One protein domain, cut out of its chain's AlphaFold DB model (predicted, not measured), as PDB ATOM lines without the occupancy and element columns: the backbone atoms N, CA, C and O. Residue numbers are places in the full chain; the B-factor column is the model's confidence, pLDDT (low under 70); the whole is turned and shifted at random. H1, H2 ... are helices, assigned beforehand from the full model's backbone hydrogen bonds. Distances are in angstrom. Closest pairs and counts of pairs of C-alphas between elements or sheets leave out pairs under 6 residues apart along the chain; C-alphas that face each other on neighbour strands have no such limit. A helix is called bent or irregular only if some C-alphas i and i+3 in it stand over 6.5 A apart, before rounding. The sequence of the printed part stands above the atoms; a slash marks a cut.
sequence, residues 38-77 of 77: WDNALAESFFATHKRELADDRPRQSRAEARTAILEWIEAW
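Overview. This is residues 38 to 77 of the 77 residues of the protein "Integrase catalytic domain-containing protein" of Streptomyces fodineus (UniProt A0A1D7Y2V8). What shape do these atoms make? It is a loose V of two helices joined by a looped link: H1 runs out to residue 54, and H2 folds back steeply, with its residues 69 to 73 next to residues 50 to 54 of H1. Residues 38 to 49 of H1 stick out free as an arm. What is it made of, and how large is it? The printed part has 40 residues with two named helices, H1 then H2, and no named strand, and its class is all helix. The whole is loose, with a radius of gyration of the C-alphas of 11.5 A, and elongated, with spans of 35 by 20 by 15 A.

Along the chain. Where is the first helix? H1, residues 38 to 54, is 24.2 A from C-alpha 38 at (22.778, -22.415, -8.121) to C-alpha 54. It is irregular: C-alphas 39 and 42 are 7.0 A apart. Where is the second? H2, residues 63 to 75, is 18.4 A long and ends with C-alpha 75 at (6.703, -33.312, -24.787).

Arrangement. How do the helices meet? H1 touches H2 with residues 50 to 54 alone, and H2 touches H1 with residues 69 to 73 alone; the closest C-alphas are those of Leu 54 and Trp 73, 7.7 A apart. How are they tilted? They run opposite ways at a steep tilt of 68 degrees, only just short of about perpendicular. What do their backbones show? In H2 every O i to N i+4 pair is within hydrogen-bond range; in H1, 11 of 13 are.

Size, cuts and confidence. How far does it reach? The C-alphas farthest apart are those of Trp 38 and Gln 61, 35.2 A. Is it continuous? The printed part has no cut, and a short link of 8 residues joins H1 to H2. Where is confidence low? The pLDDT is under 70 at residue 38, residues 55 to 58 and residue 77.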
ATOM      1  N   TRP A  38      23.738 -23.061  -7.221       65.44
ATOM      2  CA  TRP A  38      22.778 -22.415  -8.121       65.44
ATOM      3  C   TRP A  38      22.946 -22.802  -9.595       65.44
ATOM      4  O   TRP A  38      21.939 -22.985 -10.272       65.44
ATOM      5  N   ASP A  39      24.185 -22.995 -10.064       72.38
ATOM      6  CA  ASP A  39      24.458 -23.381 -11.458       72.38
ATOM      7  C   ASP A  39      23.877 -24.763 -11.799       72.38
ATOM      8  O   ASP A  39      23.444 -24.995 -12.924       72.38
ATOM      9  N   ASN A  40      23.845 -25.678 -10.822       76.38
ATOM     10  CA  ASN A  40      23.302 -27.026 -10.992       76.38
ATOM     11  C   ASN A  40      21.870 -27.161 -10.458       76.38
ATOM     12  O   ASN A  40      21.162 -28.077 -10.859       76.38
ATOM     13  N   ALA A  41      21.420 -26.258  -9.583       84.56
ATOM     14  CA  ALA A  41      20.143 -26.359  -8.879       84.56
ATOM     15  C   ALA A  41      18.952 -26.480  -9.837       84.56
ATOM     16  O   ALA A  41      18.051 -27.282  -9.596       84.56
ATOM     17  N   LEU A  42      18.962 -25.742 -10.954       84.06
ATOM     18  CA  LEU A  42      17.929 -25.866 -11.986       84.06
ATOM     19  C   LEU A  42      17.912 -27.284 -12.578       84.06
ATOM     20  O   LEU A  42      16.865 -27.929 -12.593       84.06
ATOM     21  N   ALA A  43      19.070 -27.790 -13.011       85.62
ATOM     22  CA  ALA A  43      19.191 -29.127 -13.583       85.62
ATOM     23  C   ALA A  43      18.819 -30.217 -12.563       85.62
ATOM     24  O   ALA A  43      18.062 -31.131 -12.882       85.62
ATOM     25  N   GLU A  44      19.286 -30.107 -11.318       85.81
ATOM     26  CA  GLU A  44      18.937 -31.031 -10.235       85.81
ATOM     27  C   GLU A  44      17.436 -31.033  -9.948       85.81
ATOM     28  O   GLU A  44      16.855 -32.109  -9.813       85.81
ATOM     29  N   SER A  45      16.800 -29.858  -9.902       89.88
ATOM     30  CA  SER A  45      15.355 -29.746  -9.683       89.88
ATOM     31  C   SER A  45      14.557 -30.379 -10.825       89.88
ATOM     32  O   SER A  45      13.656 -31.173 -10.567       89.88
ATOM     33  N   PHE A  46      14.959 -30.143 -12.078       89.62
ATOM     34  CA  PHE A  46      14.382 -30.802 -13.248       89.62
ATOM     35  C   PHE A  46      14.489 -32.328 -13.144       89.62
ATOM     36  O   PHE A  46      13.486 -33.030 -13.265       89.62
ATOM     37  N   PHE A  47      15.681 -32.862 -12.856       88.31
ATOM     38  CA  PHE A  47      15.873 -34.309 -12.741       88.31
ATOM     39  C   PHE A  47      15.170 -34.911 -11.523       88.31
ATOM     40  O   PHE A  47      14.800 -36.085 -11.567       88.31
ATOM     41  N   ALA A  48      15.001 -34.156 -10.438       89.06
ATOM     42  CA  ALA A  48      14.232 -34.587  -9.278       89.06
ATOM     43  C   ALA A  48      12.748 -34.743  -9.634       89.06
ATOM     44  O   ALA A  48      12.177 -35.799  -9.362       89.06
ATOM     45  N   THR A  49      12.159 -33.747 -10.301       90.88
ATOM     46  CA  THR A  49      10.773 -33.797 -10.790       90.88
ATOM     47  C   THR A  49      10.592 -34.917 -11.806       90.88
ATOM     48  O   THR A  49       9.746 -35.784 -11.611       90.88
ATOM     49  N   HIS A  50      11.463 -34.987 -12.818       88.56
ATOM     50  CA  HIS A  50      11.419 -36.028 -13.841       88.56
ATOM     51  C   HIS A  50      11.482 -37.429 -13.232       88.56
ATOM     52  O   HIS A  50      10.659 -38.280 -13.542       88.56
ATOM     53  N   LYS A  51      12.417 -37.683 -12.308       85.50
ATOM     54  CA  LYS A  51      12.490 -38.984 -11.631       85.50
ATOM     55  C   LYS A  51      11.271 -39.244 -10.761       85.50
ATOM     56  O   LYS A  51      10.837 -40.378 -10.714       85.50
ATOM     57  N   ARG A  52      10.717 -38.245 -10.078       86.88
ATOM     58  CA  ARG A  52       9.536 -38.440  -9.228       86.88
ATOM     59  C   ARG A  52       8.283 -38.784 -10.032       86.88
ATOM     60  O   ARG A  52       7.486 -39.586  -9.568       86.88
ATOM     61  N   GLU A  53       8.110 -38.174 -11.196       85.81
ATOM     62  CA  GLU A  53       6.942 -38.394 -12.052       85.81
ATOM     63  C   GLU A  53       7.093 -39.633 -12.941       85.81
ATOM     64  O   GLU A  53       6.106 -40.287 -13.262       85.81
ATOM     65  N   LEU A  54       8.329 -39.971 -13.323       80.69
ATOM     66  CA  LEU A  54       8.621 -41.081 -14.225       80.69
ATOM     67  C   LEU A  54       9.020 -42.382 -13.506       80.69
ATOM     68  O   LEU A  54       8.914 -43.458 -14.097       80.69
ATOM     69  N   ALA A  55       9.505 -42.302 -12.261       69.38
ATOM     70  CA  ALA A  55       9.712 -43.464 -11.398       69.38
ATOM     71  C   ALA A  55       8.383 -43.843 -10.747       69.38
ATOM     72  O   ALA A  55       8.174 -43.664  -9.551       69.38
ATOM     73  N   ASP A  56       7.482 -44.361 -11.570       63.38
ATOM     74  CA  ASP A  56       6.435 -45.233 -11.065       63.38
ATOM     75  C   ASP A  56       7.053 -46.616 -10.775       63.38
ATOM     76  O   ASP A  56       8.096 -46.961 -11.340       63.38
ATOM     77  N   ASP A  57       6.432 -47.416  -9.904       59.06
ATOM     78  CA  ASP A  57       6.976 -48.660  -9.300       59.06
ATOM     79  C   ASP A  57       7.179 -49.836 -10.301       59.06
ATOM     80  O   ASP A  57       7.223 -51.018  -9.953       59.06
ATOM     81  N   ARG A  58       7.268 -49.526 -11.598       67.69
ATOM     82  CA  ARG A  58       7.387 -50.446 -12.728       67.69
ATOM     83  C   ARG A  58       8.799 -50.342 -13.319       67.69
ATOM     84  O   ARG A  58       9.104 -49.370 -14.013       67.69
ATOM     85  N   PRO A  59       9.673 -51.343 -13.126       71.56
ATOM     86  CA  PRO A  59      10.932 -51.386 -13.855       71.56
ATOM     87  C   PRO A  59      10.649 -51.492 -15.358       71.56
ATOM     88  O   PRO A  59       9.881 -52.350 -15.797       71.56
ATOM     89  N   ARG A  60      11.283 -50.626 -16.153       74.56
ATOM     90  CA  ARG A  60      11.188 -50.704 -17.615       74.56
ATOM     91  C   ARG A  60      11.964 -51.899 -18.134       74.56
ATOM     92  O   ARG A  60      13.090 -52.158 -17.705       74.56
ATOM     93  N   GLN A  61      11.371 -52.599 -19.088       78.50
ATOM     94  CA  GLN A  61      11.897 -53.853 -19.609       78.50
ATOM     95  C   GLN A  61      12.979 -53.623 -20.670       78.50
ATOM     96  O   GLN A  61      13.787 -54.513 -20.931       78.50
ATOM     97  N   SER A  62      13.033 -52.426 -21.276       89.75
ATOM     98  CA  SER A  62      14.035 -52.096 -22.294       89.75
ATOM     99  C   SER A  62      14.468 -50.625 -22.315       89.75
ATOM    100  O   SER A  62      13.759 -49.717 -21.882       89.75
ATOM    101  N   ARG A  63      15.639 -50.370 -22.920       89.56
ATOM    102  CA  ARG A  63      16.117 -49.006 -23.221       89.56
ATOM    103  C   ARG A  63      15.194 -48.254 -24.185       89.56
ATOM    104  O   ARG A  63      15.118 -47.033 -24.099       89.56
ATOM    105  N   ALA A  64      14.533 -48.960 -25.105       93.00
ATOM    106  CA  ALA A  64      13.624 -48.352 -26.076       93.00
ATOM    107  C   ALA A  64      12.371 -47.811 -25.381       93.00
ATOM    108  O   ALA A  64      12.052 -46.637 -25.530       93.00
ATOM    109  N   GLU A  65      11.749 -48.631 -24.534       89.31
ATOM    110  CA  GLU A  65      10.634 -48.230 -23.671       89.31
ATOM    111  C   GLU A  65      11.029 -47.053 -22.769       89.31
ATOM    112  O   GLU A  65      10.289 -46.078 -22.640       89.31
ATOM    113  N   ALA A  66      12.243 -47.092 -22.204       89.12
ATOM    114  CA  ALA A  66      12.734 -45.994 -21.390       89.12
ATOM    115  C   ALA A  66      12.887 -44.686 -22.164       89.12
ATOM    116  O   ALA A  66      12.557 -43.629 -21.635       89.12
ATOM    117  N   ARG A  67      13.357 -44.756 -23.408       91.12
ATOM    118  CA  ARG A  67      13.489 -43.589 -24.275       91.12
ATOM    119  C   ARG A  67      12.126 -43.002 -24.636       91.12
ATOM    120  O   ARG A  67      11.975 -41.793 -24.520       91.12
ATOM    121  N   THR A  68      11.165 -43.832 -25.043       91.56
ATOM    122  CA  THR A  68       9.818 -43.376 -25.424       91.56
ATOM    123  C   THR A  68       9.156 -42.620 -24.285       91.56
ATOM    124  O   THR A  68       8.777 -41.472 -24.459       91.56
ATOM    125  N   ALA A  69       9.128 -43.200 -23.090       88.94
ATOM    126  CA  ALA A  69       8.446 -42.561 -21.977       88.94
ATOM    127  C   ALA A  69       9.193 -41.326 -21.427       88.94
ATOM    128  O   ALA A  69       8.566 -40.441 -20.857       88.94
ATOM    129  N   ILE A  70      10.518 -41.216 -21.615       90.50
ATOM    130  CA  ILE A  70      11.229 -39.947 -21.367       90.50
ATOM    131  C   ILE A  70      10.758 -38.869 -22.353       90.50
ATOM    132  O   ILE A  70      10.510 -37.746 -21.928       90.50
ATOM    133  N   LEU A  71      10.647 -39.197 -23.645       92.50
ATOM    134  CA  LEU A  71      10.206 -38.248 -24.672       92.50
ATOM    135  C   LEU A  71       8.763 -37.797 -24.436       92.50
ATOM    136  O   LEU A  71       8.519 -36.600 -24.394       92.50
ATOM    137  N   GLU A  72       7.849 -38.735 -24.184       91.44
ATOM    138  CA  GLU A  72       6.446 -38.431 -23.873       91.44
ATOM    139  C   GLU A  72       6.320 -37.488 -22.670       91.44
ATOM    140  O   GLU A  72       5.544 -36.539 -22.710       91.44
ATOM    141  N   TRP A  73       7.114 -37.703 -21.615       90.75
ATOM    142  CA  TRP A  73       7.114 -36.824 -20.446       90.75
ATOM    143  C   TRP A  73       7.653 -35.421 -20.755       90.75
ATOM    144  O   TRP A  73       7.119 -34.441 -20.246       90.75
ATOM    145  N   ILE A  74       8.701 -35.313 -21.582       92.06
ATOM    146  CA  ILE A  74       9.279 -34.019 -21.986       92.06
ATOM    147  C   ILE A  74       8.316 -33.240 -22.895       92.06
ATOM    148  O   ILE A  74       8.234 -32.024 -22.774       92.06
ATOM    149  N   GLU A  75       7.607 -33.923 -23.798       93.50
ATOM    150  CA  GLU A  75       6.703 -33.312 -24.787       93.50
ATOM    151  C   GLU A  75       5.311 -32.965 -24.228       93.50
ATOM    152  O   GLU A  75       4.547 -32.261 -24.884       93.50
ATOM    153  N   ALA A  76       4.964 -33.442 -23.030       85.50
ATOM    154  CA  ALA A  76       3.666 -33.193 -22.399       85.50
ATOM    155  C   ALA A  76       3.499 -31.778 -21.797       85.50
ATOM    156  O   ALA A  76       2.416 -31.478 -21.285       85.50
ATOM    157  N   TRP A  77       4.535 -30.929 -21.844       64.38
ATOM    158  CA  TRP A  77       4.590 -29.598 -21.219       64.38
ATOM    159  C   TRP A  77       4.879 -28.470 -22.213       64.38
ATOM    160  O   TRP A  77       5.720 -28.664 -23.119       64.38
TER     161      TRP A  77